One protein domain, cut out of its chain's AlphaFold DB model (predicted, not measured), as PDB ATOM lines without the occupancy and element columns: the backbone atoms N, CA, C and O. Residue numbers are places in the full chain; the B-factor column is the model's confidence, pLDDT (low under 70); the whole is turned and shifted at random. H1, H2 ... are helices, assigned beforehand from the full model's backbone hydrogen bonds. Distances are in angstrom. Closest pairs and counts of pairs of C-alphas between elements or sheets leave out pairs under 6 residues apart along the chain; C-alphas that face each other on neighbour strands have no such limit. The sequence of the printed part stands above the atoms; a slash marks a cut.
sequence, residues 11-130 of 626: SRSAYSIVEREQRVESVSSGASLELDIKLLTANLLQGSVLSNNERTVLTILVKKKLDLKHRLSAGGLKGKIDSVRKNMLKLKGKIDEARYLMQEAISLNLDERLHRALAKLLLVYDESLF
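Overview. This is residues 11 to 130 of the 626 residues of an uncharacterized protein of Candidatus Protochlamydia naegleriophila (UniProt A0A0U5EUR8). Four helices, H2, H4, H5 and H6, form a bundle with H6 in its middle, and H3 packs on H6 at a steeper angle. H1 is an arm away from this body, with residues 11 to 16 sticking out. The 120 printed residues hold six named helices, H1 to H6 in chain order, and no named strand: the class is all helix. The whole is compact, with a radius of gyration of the C-alphas of 14.5 A and spans of 47 by 34 by 23 A.

Along the chain. Find C-alpha 11 at (161.556, 128.760, 153.671), where H1, residues 11 to 22, begins. Next come H2, residues 30 to 45, 23.0 A long, and H3, residues 52 to 63. Then read H4, residues 76 to 89, 20.2 A, and H5, residues 95 to 106. H6, residues 112 to 128, runs 24.4 A to C-alpha 128 at (178.146, 111.963, 137.559).

Arrangement. Start at the hub, H6, which touches four helices; the closest C-alphas are Arg 85 and Leu 121 for H4, 5.5 A, Thr 41 and Leu 122 for H2, 6.9 A, Met 102 and Leu 118 for H5, 7.0 A, and Val 62 and Arg 116 for H3, 5.6 A. H3 and H6 stand at a steep tilt of 43 degrees, opposite ways. H4 and H5 form a helical hairpin, as do H5 and H6. H1 touches no helix. Every O i to N i+4 pair is within hydrogen-bond range in H3, H4, H5 and H6; H2 has 11 of 12, and H1 has 3 of 8, with 2 of 9 O i to N i+3 pairs.

Size, cuts and confidence. The C-alphas of Ser 11 and Leu 72, the two farthest apart, are 49.9 A apart. The printed part has no cut, and the link from H3 to H4 is long. Look for pLDDT under 70 in 39 residues, among them 11 to 33 and 65 to 75.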
ATOM      1  N   SER A  11     162.860 129.401 153.433       32.97
ATOM      2  CA  SER A  11     161.556 128.760 153.671       32.97
ATOM      3  C   SER A  11     160.945 128.067 152.444       32.97
ATOM      4  O   SER A  11     160.159 127.137 152.612       32.97
ATOM      5  N   ARG A  12     161.336 128.428 151.210       35.78
ATOM      6  CA  ARG A  12     160.859 127.735 149.990       35.78
ATOM      7  C   ARG A  12     161.611 126.436 149.686       35.78
ATOM      8  O   ARG A  12     161.011 125.523 149.132       35.78
ATOM      9  N   SER A  13     162.874 126.311 150.102       40.50
ATOM     10  CA  SER A  13     163.627 125.050 149.991       40.50
ATOM     11  C   SER A  13     163.207 124.026 151.048       40.50
ATOM     12  O   SER A  13     163.276 122.829 150.790       40.50
ATOM     13  N   ALA A  14     162.769 124.471 152.228       34.34
ATOM     14  CA  ALA A  14     162.360 123.570 153.303       34.34
ATOM     15  C   ALA A  14     161.028 122.859 152.993       34.34
ATOM     16  O   ALA A  14     160.889 121.672 153.278       34.34
ATOM     17  N   TYR A  15     160.080 123.535 152.331       31.66
ATOM     18  CA  TYR A  15     158.767 122.955 152.016       31.66
ATOM     19  C   TYR A  15     158.818 121.794 151.002       31.66
ATOM     20  O   TYR A  15     158.031 120.861 151.126       31.66
ATOM     21  N   SER A  16     159.767 121.774 150.054       46.19
ATOM     22  CA  SER A  16     159.903 120.650 149.103       46.19
ATOM     23  C   SER A  16     160.678 119.453 149.666       46.19
ATOM     24  O   SER A  16     160.612 118.356 149.114       46.19
ATOM     25  N   ILE A  17     161.451 119.657 150.738       42.44
ATOM     26  CA  ILE A  17     162.224 118.603 151.409       42.44
ATOM     27  C   ILE A  17     161.311 117.807 152.355       42.44
ATOM     28  O   ILE A  17     161.391 116.581 152.391       42.44
ATOM     29  N   VAL A  18     160.374 118.482 153.032       39.47
ATOM     30  CA  VAL A  18     159.448 117.853 153.993       39.47
ATOM     31  C   VAL A  18     158.426 116.927 153.308       39.47
ATOM     32  O   VAL A  18     158.176 115.830 153.805       39.47
ATOM     33  N   GLU A  19     157.900 117.278 152.126       44.53
ATOM     34  CA  GLU A  19     157.031 116.363 151.351       44.53
ATOM     35  C   GLU A  19     157.790 115.159 150.762       44.53
ATOM     36  O   GLU A  19     157.198 114.101 150.526       44.53
ATOM     37  N   ARG A  20     159.104 115.299 150.534       48.34
ATOM     38  CA  ARG A  20     159.972 114.226 150.025       48.34
ATOM     39  C   ARG A  20     160.226 113.146 151.071       48.34
ATOM     40  O   ARG A  20     160.218 111.967 150.726       48.34
ATOM     41  N   GLU A  21     160.435 113.525 152.329       43.44
ATOM     42  CA  GLU A  21     160.717 112.563 153.402       43.44
ATOM     43  C   GLU A  21     159.470 111.767 153.819       43.44
ATOM     44  O   GLU A  21     159.575 110.568 154.070       43.44
ATOM     45  N   GLN A  22     158.276 112.372 153.779       44.97
ATOM     46  CA  GLN A  22     157.029 111.713 154.199       44.97
ATOM     47  C   GLN A  22     156.495 110.640 153.228       44.97
ATOM     48  O   GLN A  22     155.716 109.783 153.642       44.97
ATOM     49  N   ARG A  23     156.891 110.632 151.946       50.78
ATOM     50  CA  ARG A  23     156.387 109.636 150.973       50.78
ATOM     51  C   ARG A  23     157.144 108.306 150.973       50.78
ATOM     52  O   ARG A  23     156.603 107.310 150.502       50.78
ATOM     53  N   VAL A  24     158.364 108.256 151.513       46.97
ATOM     54  CA  VAL A  24     159.233 107.065 151.418       46.97
ATOM     55  C   VAL A  24     158.850 105.964 152.424       46.97
ATOM     56  O   VAL A  24     159.224 104.807 152.239       46.97
ATOM     57  N   GLU A  25     158.036 106.267 153.439       44.72
ATOM     58  CA  GLU A  25     157.650 105.294 154.476       44.72
ATOM     59  C   GLU A  25     156.576 104.267 154.048       44.72
ATOM     60  O   GLU A  25     156.275 103.356 154.816       44.72
ATOM     61  N   SER A  26     156.029 104.322 152.824       47.16
ATOM     62  CA  SER A  26     154.947 103.411 152.386       47.16
ATOM     63  C   SER A  26     155.205 102.683 151.057       47.16
ATOM     64  O   SER A  26     154.420 102.748 150.114       47.16
ATOM     65  N   VAL A  27     156.288 101.905 150.966       40.84
ATOM     66  CA  VAL A  27     156.531 101.051 149.786       40.84
ATOM     67  C   VAL A  27     155.861  99.678 149.950       40.84
ATOM     68  O   VAL A  27     156.491  98.711 150.374       40.84
ATOM     69  N   SER A  28     154.584  99.559 149.564       40.62
ATOM     70  CA  SER A  28     153.966  98.249 149.290       40.62
ATOM     71  C   SER A  28     152.909  98.269 148.166       40.62
ATOM     72  O   SER A  28     151.751  97.926 148.379       40.62
ATOM     73  N   SER A  29     153.288  98.633 146.937       46.22
ATOM     74  CA  SER A  29     152.630  98.139 145.707       46.22
ATOM     75  C   SER A  29     153.509  98.404 144.475       46.22
ATOM     76  O   SER A  29     154.248  99.385 144.432       46.22
ATOM     77  N   GLY A  30     153.458  97.536 143.456       49.62
ATOM     78  CA  GLY A  30     154.271  97.677 142.235       49.62
ATOM     79  C   GLY A  30     154.006  98.961 141.431       49.62
ATOM     80  O   GLY A  30     154.901  99.423 140.733       49.62
ATOM     81  N   ALA A  31     152.819  99.564 141.579       53.19
ATOM     82  CA  ALA A  31     152.454 100.833 140.946       53.19
ATOM     83  C   ALA A  31     153.105 102.057 141.624       53.19
ATOM     84  O   ALA A  31     153.415 103.031 140.942       53.19
ATOM     85  N   SER A  32     153.363 101.998 142.939       63.09
ATOM     86  CA  SER A  32     154.084 103.065 143.655       63.09
ATOM     87  C   SER A  32     155.538 103.147 143.187       63.09
ATOM     88  O   SER A  32     156.017 104.229 142.873       63.09
ATOM     89  N   LEU A  33     156.205 102.006 143.002       68.88
ATOM     90  CA  LEU A  33     157.616 101.970 142.608       68.88
ATOM     91  C   LEU A  33     157.880 102.516 141.190       68.88
ATOM     92  O   LEU A  33     158.916 103.140 140.952       68.88
ATOM     93  N   GLU A  34     156.968 102.272 140.244       70.62
ATOM     94  CA  GLU A  34     157.075 102.823 138.886       70.62
ATOM     95  C   GLU A  34     156.927 104.343 138.886       70.62
ATOM     96  O   GLU A  34     157.733 105.048 138.268       70.62
ATOM     97  N   LEU A  35     155.923 104.841 139.614       71.62
ATOM     98  CA  LEU A  35     155.699 106.269 139.792       71.62
ATOM     99  C   LEU A  35     156.918 106.931 140.447       71.62
ATOM    100  O   LEU A  35     157.383 107.960 139.958       71.62
ATOM    101  N   ASP A  36     157.487 106.296 141.471       78.50
ATOM    102  CA  ASP A  36     158.665 106.790 142.181       78.50
ATOM    103  C   ASP A  36     159.894 106.850 141.261       78.50
ATOM    104  O   ASP A  36     160.572 107.871 141.204       78.50
ATOM    105  N   ILE A  37     160.168 105.817 140.456       81.81
ATOM    106  CA  ILE A  37     161.306 105.838 139.519       81.81
ATOM    107  C   ILE A  37     161.137 106.885 138.425       81.81
ATOM    108  O   ILE A  37     162.110 107.561 138.072       81.81
ATOM    109  N   LYS A  38     159.928 107.038 137.877       81.50
ATOM    110  CA  LYS A  38     159.642 108.073 136.876       81.50
ATOM    111  C   LYS A  38     159.830 109.468 137.472       81.50
ATOM    112  O   LYS A  38     160.481 110.302 136.844       81.50
ATOM    113  N   LEU A  39     159.361 109.685 138.701       81.00
ATOM    114  CA  LEU A  39     159.537 110.940 139.431       81.00
ATOM    115  C   LEU A  39     161.019 111.230 139.713       81.00
ATOM    116  O   LEU A  39     161.495 112.325 139.425       81.00
ATOM    117  N   LEU A  40     161.777 110.246 140.207       84.62
ATOM    118  CA  LEU A  40     163.217 110.382 140.452       84.62
ATOM    119  C   LEU A  40     163.988 110.681 139.164       84.62
ATOM    120  O   LEU A  40     164.891 111.514 139.161       84.62
ATOM    121  N   THR A  41     163.603 110.040 138.061       83.81
ATOM    122  CA  THR A  41     164.194 110.296 136.744       83.81
ATOM    123  C   THR A  41     163.900 111.717 136.270       83.81
ATOM    124  O   THR A  41     164.818 112.415 135.845       83.81
ATOM    125  N   ALA A  42     162.648 112.172 136.372       78.25
ATOM    126  CA  ALA A  42     162.264 113.534 136.010       78.25
ATOM    127  C   ALA A  42     163.016 114.574 136.856       78.25
ATOM    128  O   ALA A  42     163.589 115.514 136.306       78.25
ATOM    129  N   ASN A  43     163.104 114.351 138.169       76.50
ATOM    130  CA  ASN A  43     163.829 115.210 139.102       76.50
ATOM    131  C   ASN A  43     165.328 115.292 138.763       76.50
ATOM    132  O   ASN A  43     165.889 116.385 138.704       76.50
ATOM    133  N   LEU A  44     165.976 114.155 138.481       78.00
ATOM    134  CA  LEU A  44     167.387 114.110 138.078       78.00
ATOM    135  C   LEU A  44     167.639 114.793 136.730       78.00
ATOM    136  O   LEU A  44     168.640 115.490 136.564       78.00
ATOM    137  N   LEU A  45     166.729 114.634 135.764       75.94
ATOM    138  CA  LEU A  45     166.804 115.324 134.471       75.94
ATOM    139  C   LEU A  45     166.632 116.846 134.601       75.94
ATOM    140  O   LEU A  45     167.122 117.579 133.742       75.94
ATOM    141  N   GLN A  46     165.980 117.303 135.672       69.50
ATOM    142  CA  GLN A  46     165.848 118.709 136.064       69.50
ATOM    143  C   GLN A  46     166.995 119.195 136.972       69.50
ATOM    144  O   GLN A  46     166.993 120.347 137.396       69.50
ATOM    145  N   GLY A  47     167.992 118.348 137.254       61.38
ATOM    146  CA  GLY A  47     169.188 118.710 138.024       61.38
ATOM    147  C   GLY A  47     169.080 118.501 139.537       61.38
ATOM    148  O   GLY A  47     170.001 118.872 140.261       61.38
ATOM    149  N   SER A  48     168.000 117.892 140.032       72.81
ATOM    150  CA  SER A  48     167.879 117.535 141.450       72.81
ATOM    151  C   SER A  48     168.675 116.271 141.764       72.81
ATOM    152  O   SER A  48     168.434 115.229 141.159       72.81
ATOM    153  N   VAL A  49     169.570 116.341 142.749       77.75
ATOM    154  CA  VAL A  49     170.322 115.173 143.232       77.75
ATOM    155  C   VAL A  49     169.442 114.206 144.024       77.75
ATOM    156  O   VAL A  49     168.457 114.614 144.652       77.75
ATOM    157  N   LEU A  50     169.824 112.928 144.022       79.69
ATOM    158  CA  LEU A  50     169.202 111.917 144.873       79.69
ATOM    159  C   LEU A  50     169.630 112.100 146.334       79.69
ATOM    160  O   LEU A  50     170.817 112.155 146.658       79.69
ATOM    161  N   SER A  51     168.653 112.104 147.232       79.38
ATOM    162  CA  SER A  51     168.851 111.976 148.675       79.38
ATOM    163  C   SER A  51     169.403 110.594 149.051       79.38
ATOM    164  O   SER A  51     169.299 109.615 148.303       79.38
ATOM    165  N   ASN A  52     169.959 110.477 150.260       76.62
ATOM    166  CA  ASN A  52     170.463 109.200 150.781       76.62
ATOM    167  C   ASN A  52     169.371 108.120 150.845       76.62
ATOM    168  O   ASN A  52     169.644 106.946 150.570       76.62
ATOM    169  N   ASN A  53     168.133 108.514 151.147       75.75
ATOM    170  CA  ASN A  53     166.991 107.607 151.177       75.75
ATOM    171  C   ASN A  53     166.647 107.116 149.767       75.75
ATOM    172  O   ASN A  53     166.565 105.910 149.544       75.75
ATOM    173  N   GLU A  54     166.560 108.015 148.784       82.25
ATOM    174  CA  GLU A  54     166.286 107.656 147.384       82.25
ATOM    175  C   GLU A  54     167.386 106.746 146.805       82.25
ATOM    176  O   GLU A  54     167.095 105.730 146.170       82.25
ATOM    177  N   ARG A  55     168.664 107.027 147.104       82.12
ATOM    178  CA  ARG A  55     169.790 106.143 146.744       82.12
ATOM    179  C   ARG A  55     169.665 104.760 147.371       82.12
ATOM    180  O   ARG A  55     169.946 103.754 146.712       82.12
ATOM    181  N   THR A  56     169.248 104.699 148.633       79.00
ATOM    182  CA  THR A  56     169.041 103.440 149.357       79.00
ATOM    183  C   THR A  56     167.912 102.632 148.720       79.00
ATOM    184  O   THR A  56     168.107 101.450 148.432       79.00
ATOM    185  N   VAL A  57     166.787 103.271 148.388       80.12
ATOM    186  CA  VAL A  57     165.647 102.646 147.698       80.12
ATOM    187  C   VAL A  57     166.061 102.086 146.336       80.12
ATOM    188  O   VAL A  57     165.850 100.899 146.061       80.12
ATOM    189  N   LEU A  58     166.735 102.885 145.502       84.12
ATOM    190  CA  LEU A  58     167.243 102.417 144.208       84.12
ATOM    191  C   LEU A  58     168.238 101.261 144.381       84.12
ATOM    192  O   LEU A  58     168.204 100.290 143.626       84.12
ATOM    193  N   THR A  59     169.096 101.309 145.401       83.75
ATOM    194  CA  THR A  59     170.057 100.237 145.698       83.75
ATOM    195  C   THR A  59     169.363  98.936 146.107       83.75
ATOM    196  O   THR A  59     169.756  97.861 145.640       83.75
ATOM    197  N   ILE A  60     168.324  99.009 146.944       81.69
ATOM    198  CA  ILE A  60     167.503  97.856 147.339       81.69
ATOM    199  C   ILE A  60     166.854  97.237 146.100       81.69
ATOM    200  O   ILE A  60     166.971  96.027 145.879       81.69
ATOM    201  N   LEU A  61     166.266  98.065 145.232       81.75
ATOM    202  CA  LEU A  61     165.673  97.600 143.983       81.75
ATOM    203  C   LEU A  61     166.702  96.915 143.075       81.75
ATOM    204  O   LEU A  61     166.448  95.853 142.502       81.75
ATOM    205  N   VAL A  62     167.903  97.485 142.972       84.12
ATOM    206  CA  VAL A  62     168.999  96.894 142.203       84.12
ATOM    207  C   VAL A  62     169.444  95.549 142.779       84.12
ATOM    208  O   VAL A  62     169.868  94.688 141.999       84.12
ATOM    209  N   LYS A  63     169.338  95.328 144.092       81.88
ATOM    210  CA  LYS A  63     169.733  94.082 144.772       81.88
ATOM    211  C   LYS A  63     168.648  92.999 144.774       81.88
ATOM    212  O   LYS A  63     168.994  91.824 144.902       81.88
ATOM    213  N   LYS A  64     167.374  93.351 144.570       79.00
ATOM    214  CA  LYS A  64     166.257  92.394 144.518       79.00
ATOM    215  C   LYS A  64     166.504  91.305 143.456       79.00
ATOM    216  O   LYS A  64     166.888  91.585 142.311       79.00
ATOM    217  N   LYS A  65     166.341  90.030 143.839       69.75
ATOM    218  CA  LYS A  65     166.472  88.887 142.919       69.75
ATOM    219  C   LYS A  65     165.274  88.885 141.965       69.75
ATOM    220  O   LYS A  65     164.145  88.802 142.416       69.75
ATOM    221  N   LEU A  66     165.548  88.944 140.661       68.44
ATOM    222  CA  LEU A  66     164.531  88.745 139.626       68.44
ATOM    223  C   LEU A  66     164.252  87.250 139.453       68.44
ATOM    224  O   LEU A  66     165.209  86.456 139.410       68.44
ATOM    225  N   ASP A  67     162.975  86.914 139.288       67.19
ATOM    226  CA  ASP A  67     162.496  85.569 138.973       67.19
ATOM    227  C   ASP A  67     163.107  85.019 137.682       67.19
ATOM    228  O   ASP A  67     163.486  85.760 136.769       67.19
ATOM    229  N   LEU A  68     163.196  83.689 137.581       55.88
ATOM    230  CA  LEU A  68     163.856  82.992 136.471       55.88
ATOM    231  C   LEU A  68     163.241  83.356 135.101       55.88
ATOM    232  O   LEU A  68     163.975  83.589 134.141       55.88
ATOM    233  N   LYS A  69     161.910  83.532 135.033       57.41
ATOM    234  CA  LYS A  69     161.180  84.012 133.838       57.41
ATOM    235  C   LYS A  69     161.550  85.451 133.444       57.41
ATOM    236  O   LYS A  69     161.464  85.828 132.276       57.41
ATOM    237  N   HIS A  70     162.025  86.261 134.387       58.09
ATOM    238  CA  HIS A  70     162.505  87.623 134.148       58.09
ATOM    239  C   HIS A  70     164.015  87.707 133.841       58.09
ATOM    240  O   HIS A  70     164.536  88.791 133.580       58.09
ATOM    241  N   ARG A  71     164.732  86.577 133.794       55.16
ATOM    242  CA  ARG A  71     166.162  86.539 133.436       55.16
ATOM    243  C   ARG A  71     166.436  86.268 131.952       55.16
ATOM    244  O   ARG A  71     167.522  86.609 131.496       55.16
ATOM    245  N   LEU A  72     165.481  85.695 131.211       50.19
ATOM    246  CA  LEU A  72     165.739  85.030 129.920       50.19
ATOM    247  C   LEU A  72     165.229  85.736 128.645       50.19
ATOM    248  O   LEU A  72     165.412  85.178 127.572       50.19
ATOM    249  N   SER A  73     164.641  86.944 128.691       48.97
ATOM    250  CA  SER A  73     164.299  87.669 127.438       48.97
ATOM    251  C   SER A  73     165.169  88.913 127.196       48.97
ATOM    252  O   SER A  73     165.490  89.671 128.111       48.97
ATOM    253  N   ALA A  74     165.600  89.122 125.955       51.94
ATOM    254  CA  ALA A  74     166.437  90.254 125.574       51.94
ATOM    255  C   ALA A  74     165.554  91.410 125.079       51.94
ATOM    256  O   ALA A  74     165.038  91.368 123.970       51.94
ATOM    257  N   GLY A  75     165.368  92.444 125.903       60.47
ATOM    258  CA  GLY A  75     164.768  93.706 125.458       60.47
ATOM    259  C   GLY A  75     165.841  94.645 124.903       60.47
ATOM    260  O   GLY A  75     166.833  94.906 125.592       60.47
ATOM    261  N   GLY A  76     165.649  95.168 123.686       76.44
ATOM    262  CA  GLY A  76     166.617  96.047 123.012       76.44
ATOM    263  C   GLY A  76     166.965  97.313 123.807       76.44
ATOM    264  O   GLY A  76     168.139  97.659 123.931       76.44
ATOM    265  N   LEU A  77     165.971  97.953 124.434       80.50
ATOM    266  CA  LEU A  77     166.163  99.185 125.212       80.50
ATOM    267  C   LEU A  77     166.986  98.965 126.492       80.50
ATOM    268  O   LEU A  77     167.921  99.711 126.773       80.50
ATOM    269  N   LYS A  78     166.719  97.882 127.231       85.00
ATOM    270  CA  LYS A  78     167.516  97.493 128.405       85.00
ATOM    271  C   LYS A  78     168.989  97.277 128.032       85.00
ATOM    272  O   LYS A  78     169.877  97.708 128.763       85.00
ATOM    273  N   GLY A  79     169.251  96.639 126.886       81.75
ATOM    274  CA  GLY A  79     170.607  96.457 126.360       81.75
ATOM    275  C   GLY A  79     171.318  97.785 126.075       81.75
ATOM    276  O   GLY A  79     172.479  97.946 126.457       81.75
ATOM    277  N   LYS A  80     170.608  98.756 125.482       84.50
ATOM    278  CA  LYS A  80     171.113 100.123 125.266       84.50
ATOM    279  C   LYS A  80     171.422 100.826 126.592       84.50
ATOM    280  O   LYS A  80     172.540 101.307 126.762       84.50
ATOM    281  N   ILE A  81     170.504 100.786 127.562       85.56
ATOM    282  CA  ILE A  81     170.696 101.369 128.905       85.56
ATOM    283  C   ILE A  81     171.915 100.763 129.605       85.56
ATOM    284  O   ILE A  81     172.768 101.488 130.115       85.56
ATOM    285  N   ASP A  82     172.052  99.435 129.599       84.50
ATOM    286  CA  ASP A  82     173.202  98.763 130.207       84.50
ATOM    287  C   ASP A  82     174.525  99.104 129.494       84.50
ATOM    288  O   ASP A  82     175.565  99.209 130.152       84.50
ATOM    289  N   SER A  83     174.503  99.292 128.171       85.69
ATOM    290  CA  SER A  83     175.663  99.732 127.386       85.69
ATOM    291  C   SER A  83     176.080 101.161 127.744       85.69
ATOM    292  O   SER A  83     177.247 101.404 128.067       85.69
ATOM    293  N   VAL A  84     175.129 102.097 127.770       84.12
ATOM    294  CA  VAL A  84     175.361 103.495 128.156       84.12
ATOM    295  C   VAL A  84     175.876 103.590 129.583       84.12
ATOM    296  O   VAL A  84     176.925 104.190 129.809       84.12
ATOM    297  N   ARG A  85     175.246 102.883 130.526       86.50
ATOM    298  CA  ARG A  85     175.714 102.787 131.912       86.50
ATOM    299  C   ARG A  85     177.161 102.298 132.000       86.50
ATOM    300  O   ARG A  85     177.969 102.883 132.716       86.50
ATOM    301  N   LYS A  86     177.514 101.226 131.280       84.50
ATOM    302  CA  LYS A  86     178.895 100.707 131.251       84.50
ATOM    303  C   LYS A  86     179.879 101.728 130.680       84.50
ATOM    304  O   LYS A  86     181.008 101.795 131.154       84.50
ATOM    305  N   ASN A  87     179.474 102.504 129.679       80.56
ATOM    306  CA  ASN A  87     180.313 103.548 129.097       80.56
ATOM    307  C   ASN A  87     180.478 104.750 130.036       80.56
ATOM    308  O   ASN A  87     181.590 105.259 130.143       80.56
ATOM    309  N   MET A  88     179.434 105.141 130.775       77.50
ATOM    310  CA  MET A  88     179.524 106.161 131.829       77.50
ATOM    311  C   MET A  88     180.458 105.728 132.961       77.50
ATOM    312  O   MET A  88     181.332 106.488 133.359       77.50
ATOM    313  N   LEU A  89     180.362 104.473 133.409       76.06
ATOM    314  CA  LEU A  89     181.295 103.905 134.391       76.06
ATOM    315  C   LEU A  89     182.752 103.887 133.897       76.06
ATOM    316  O   LEU A  89     183.671 103.929 134.706       76.06
ATOM    317  N   LYS A  90     182.963 103.829 132.577       75.75
ATOM    318  CA  LYS A  90     184.281 103.919 131.928       75.75
ATOM    319  C   LYS A  90     184.670 105.351 131.536       75.75
ATOM    320  O   LYS A  90     185.666 105.509 130.836       75.75
ATOM    321  N   LEU A  91     183.887 106.360 131.932       68.56
ATOM    322  CA  LEU A  91     184.098 107.779 131.614       68.56
ATOM    323  C   LEU A  91     184.206 108.066 130.098       68.56
ATOM    324  O   LEU A  91     184.897 108.986 129.682       68.56
ATOM    325  N   LYS A  92     183.522 107.282 129.249       72.00
ATOM    326  CA  LYS A  92     183.555 107.409 127.773       72.00
ATOM    327  C   LYS A  92     182.520 108.384 127.181       72.00
ATOM    328  O   LYS A  92     182.311 108.376 125.975       72.00
ATOM    329  N   GLY A  93     181.838 109.162 128.021       63.09
ATOM    330  CA  GLY A  93     180.973 110.274 127.607       63.09
ATOM    331  C   GLY A  93     179.705 109.922 126.867       63.09
ATOM    332  O   GLY A  93     179.547 110.213 125.689       63.09
ATOM    333  N   LYS A  94     178.761 109.337 127.600       76.88
ATOM    334  CA  LYS A  94     177.417 109.044 127.095       76.88
ATOM    335  C   LYS A  94     176.323 109.684 127.947       76.88
ATOM    336  O   LYS A  94     175.288 109.070 128.163       76.88
ATOM    337  N   ILE A  95     176.558 110.896 128.460       76.00
ATOM    338  CA  ILE A  95     175.581 111.612 129.299       76.00
ATOM    339  C   ILE A  95     174.355 112.037 128.497       76.00
ATOM    340  O   ILE A  95     173.239 111.809 128.951       76.00
ATOM    341  N   ASP A  96     174.538 112.578 127.295       77.62
ATOM    342  CA  ASP A  96     173.408 112.990 126.455       77.62
ATOM    343  C   ASP A  96     172.593 111.770 125.987       77.62
ATOM    344  O   ASP A  96     171.365 111.778 126.031       77.62
ATOM    345  N   GLU A  97     173.269 110.660 125.675       83.19
ATOM    346  CA  GLU A  97     172.621 109.374 125.379       83.19
ATOM    347  C   GLU A  97     171.931 108.776 126.618       83.19
ATOM    348  O   GLU A  97     170.858 108.194 126.501       83.19
ATOM    349  N   ALA A  98     172.491 108.948 127.821       84.62
ATOM    350  CA  ALA A  98     171.837 108.554 129.067       84.62
ATOM    351  C   ALA A  98     170.564 109.365 129.307       84.62
ATOM    352  O   ALA A  98     169.541 108.775 129.639       84.62
ATOM    353  N   ARG A  99     170.597 110.688 129.097       84.62
ATOM    354  CA  ARG A  99     169.412 111.556 129.191       84.62
ATOM    355  C   ARG A  99     168.333 111.127 128.213       84.62
ATOM    356  O   ARG A  99     167.195 110.940 128.634       84.62
ATOM    357  N   TYR A 100     168.710 110.904 126.957       86.94
ATOM    358  CA  TYR A 100     167.800 110.412 125.927       86.94
ATOM    359  C   TYR A 100     167.159 109.078 126.331       86.94
ATOM    360  O   TYR A 100     165.938 108.968 126.346       86.94
ATOM    361  N   LEU A 101     167.954 108.087 126.748       86.12
ATOM    362  CA  LEU A 101     167.428 106.778 127.155       86.12
ATOM    363  C   LEU A 101     166.582 106.840 128.433       86.12
ATOM    364  O   LEU A 101     165.656 106.047 128.584       86.12
ATOM    365  N   MET A 102     166.885 107.752 129.360       86.56
ATOM    366  CA  MET A 102     166.060 107.997 130.545       86.56
ATOM    367  C   MET A 102     164.707 108.605 130.160       86.56
ATOM    368  O   MET A 102     163.685 108.131 130.642       86.56
ATOM    369  N   GLN A 103     164.692 109.591 129.257       85.88
ATOM    370  CA  GLN A 103     163.467 110.193 128.713       85.88
ATOM    371  C   GLN A 103     162.629 109.179 127.924       85.88
ATOM    372  O   GLN A 103     161.417 109.090 128.114       85.88
ATOM    373  N   GLU A 104     163.281 108.370 127.088       84.38
ATOM    374  CA  GLU A 104     162.642 107.276 126.356       84.38
ATOM    375  C   GLU A 104     162.028 106.273 127.342       84.38
ATOM    376  O   GLU A 104     160.852 105.940 127.227       84.38
ATOM    377  N   ALA A 105     162.766 105.858 128.377       82.62
ATOM    378  CA  ALA A 105     162.277 104.891 129.356       82.62
ATOM    379  C   ALA A 105     161.071 105.400 130.166       82.62
ATOM    380  O   ALA A 105     160.122 104.642 130.352       82.62
ATOM    381  N   ILE A 106     161.053 106.661 130.620       80.25
ATOM    382  CA  ILE A 106     159.917 107.188 131.406       80.25
ATOM    383  C   ILE A 106     158.633 107.354 130.587       80.25
ATOM    384  O   ILE A 106     157.551 107.371 131.171       80.25
ATOM    385  N   SER A 107     158.742 107.450 129.258       78.38
ATOM    386  CA  SER A 107     157.587 107.505 128.351       78.38
ATOM    387  C   SER A 107     156.904 106.145 128.151       78.38
ATOM    388  O   SER A 107     155.807 106.072 127.601       78.38
ATOM    389  N   LEU A 108     157.536 105.063 128.615       80.12
ATOM    390  CA  LEU A 108     157.052 103.695 128.482       80.12
ATOM    391  C   LEU A 108     156.452 103.191 129.799       80.12
ATOM    392  O   LEU A 108     156.768 103.683 130.883       80.12
ATOM    393  N   ASN A 109     155.617 102.156 129.712       80.12
ATOM    394  CA  ASN A 109     155.269 101.349 130.879       80.12
ATOM    395  C   ASN A 109     156.473 100.476 131.235       80.12
ATOM    396  O   ASN A 109     156.951  99.689 130.412       80.12
ATOM    397  N   LEU A 110     157.000 100.665 132.440       77.38
ATOM    398  CA  LEU A 110     158.259 100.057 132.842       77.38
ATOM    399  C   LEU A 110     158.016  98.622 133.337       77.38
ATOM    400  O   LEU A 110     157.323  98.392 134.321       77.38
ATOM    401  N   ASP A 111     158.631  97.625 132.700       81.25
ATOM    402  CA  ASP A 111     158.684  96.277 133.279       81.25
ATOM    403  C   ASP A 111     159.739  96.199 134.405       81.25
ATOM    404  O   ASP A 111     160.592  97.079 134.552       81.25
ATOM    405  N   GLU A 112     159.722  95.150 135.236       77.50
ATOM    406  CA  GLU A 112     160.649  95.019 136.382       77.50
ATOM    407  C   GLU A 112     162.141  95.052 135.958       77.50
ATOM    408  O   GLU A 112     163.035  95.406 136.735       77.50
ATOM    409  N   ARG A 113     162.447  94.722 134.698       78.62
ATOM    410  CA  ARG A 113     163.820  94.675 134.176       78.62
ATOM    411  C   ARG A 113     164.293  96.054 133.753       78.62
ATOM    412  O   ARG A 113     165.446  96.399 134.023       78.62
ATOM    413  N   LEU A 114     163.426  96.807 133.086       80.50
ATOM    414  CA  LEU A 114     163.668  98.174 132.669       80.50
ATOM    415  C   LEU A 114     163.726  99.087 133.892       80.50
ATOM    416  O   LEU A 114     164.665  99.868 133.984       80.50
ATOM    417  N   HIS A 115     162.865  98.871 134.895       83.44
ATOM    418  CA  HIS A 115     162.975  99.496 136.218       83.44
ATOM    419  C   HIS A 115     164.364  99.314 136.825       83.44
ATOM    420  O   HIS A 115     165.008 100.272 137.245       83.44
ATOM    421  N   ARG A 116     164.873  98.079 136.832       84.69
ATOM    422  CA  ARG A 116     166.192  97.787 137.397       84.69
ATOM    423  C   ARG A 116     167.335  98.367 136.561       84.69
ATOM    424  O   ARG A 116     168.348  98.773 137.125       84.69
ATOM    425  N   ALA A 117     167.222  98.358 135.235       85.81
ATOM    426  CA  ALA A 117     168.230  98.942 134.350       85.81
ATOM    427  C   ALA A 117     168.275 100.470 134.496       85.81
ATOM    428  O   ALA A 117     169.359 101.032 134.641       85.81
ATOM    429  N   LEU A 118     167.104 101.106 134.547       87.62
ATOM    430  CA  LEU A 118     166.937 102.533 134.775       87.62
ATOM    431  C   LEU A 118     167.451 102.925 136.162       87.62
ATOM    432  O   LEU A 118     168.301 103.795 136.242       87.62
ATOM    433  N   ALA A 119     167.092 102.206 137.231       88.44
ATOM    434  CA  ALA A 119     167.624 102.450 138.578       88.44
ATOM    435  C   ALA A 119     169.162 102.411 138.632       88.44
ATOM    436  O   ALA A 119     169.794 103.253 139.264       88.44
ATOM    437  N   LYS A 120     169.792 101.463 137.921       89.44
ATOM    438  CA  LYS A 120     171.259 101.414 137.810       89.44
ATOM    439  C   LYS A 120     171.835 102.587 137.020       89.44
ATOM    440  O   LYS A 120     172.958 102.992 137.307       89.44
ATOM    441  N   LEU A 121     171.137 103.061 135.990       88.38
ATOM    442  CA  LEU A 121     171.559 104.227 135.220       88.38
ATOM    443  C   LEU A 121     171.403 105.506 136.049       88.38
ATOM    444  O   LEU A 121     172.343 106.284 136.080       88.38
ATOM    445  N   LEU A 122     170.295 105.665 136.781       88.88
ATOM    446  CA  LEU A 122     170.033 106.800 137.672       88.88
ATOM    447  C   LEU A 122     171.104 106.937 138.751       88.88
ATOM    448  O   LEU A 122     171.610 108.031 138.941       88.88
ATOM    449  N   LEU A 123     171.509 105.840 139.399       86.75
ATOM    450  CA  LEU A 123     172.589 105.871 140.394       86.75
ATOM    451  C   LEU A 123     173.922 106.343 139.788       86.75
ATOM    452  O   LEU A 123     174.608 107.176 140.366       86.75
ATOM    453  N   VAL A 124     174.281 105.840 138.601       84.56
ATOM    454  CA  VAL A 124     175.528 106.232 137.915       84.56
ATOM    455  C   VAL A 124     175.448 107.660 137.366       84.56
ATOM    456  O   VAL A 124     176.458 108.361 137.338       84.56
ATOM    457  N   TYR A 125     174.267 108.088 136.926       84.69
ATOM    458  CA  TYR A 125     174.014 109.436 136.435       84.69
ATOM    459  C   TYR A 125     174.051 110.454 137.575       84.69
ATOM    460  O   TYR A 125     174.781 111.430 137.463       84.69
ATOM    461  N   ASP A 126     173.365 110.187 138.687       85.69
ATOM    462  CA  ASP A 126     173.422 110.989 139.912       85.69
ATOM    463  C   ASP A 126     174.868 111.128 140.400       85.69
ATOM    464  O   ASP A 126     175.334 112.241 140.599       85.69
ATOM    465  N   GLU A 127     175.640 110.036 140.460       79.00
ATOM    466  CA  GLU A 127     177.076 110.097 140.778       79.00
ATOM    467  C   GLU A 127     177.880 111.002 139.829       79.00
ATOM    468  O   GLU A 127     178.858 111.611 140.263       79.00
ATOM    469  N   SER A 128     177.499 111.085 138.548       74.69
ATOM    470  CA  SER A 128     178.146 111.963 137.559       74.69
ATOM    471  C   SER A 128     177.737 113.435 137.675       74.69
ATOM    472  O   SER A 128     178.349 114.292 137.045       74.69
ATOM    473  N   LEU A 129     176.735 113.757 138.499       70.69
ATOM    474  CA  LEU A 129     176.387 115.144 138.815       70.69
ATOM    475  C   LEU A 129     177.345 115.760 139.847       70.69
ATOM    476  O   LEU A 129     177.353 116.978 140.006       70.69
ATOM    477  N   PHE A 130     178.161 114.949 140.539       69.62
ATOM    478  CA  PHE A 130     179.051 115.414 141.605       69.62
ATOM    479  C   PHE A 130     180.502 115.564 141.125       69.62
ATOM    480  O   PHE A 130     181.154 114.551 140.832       69.62
TER     481      PHE A 130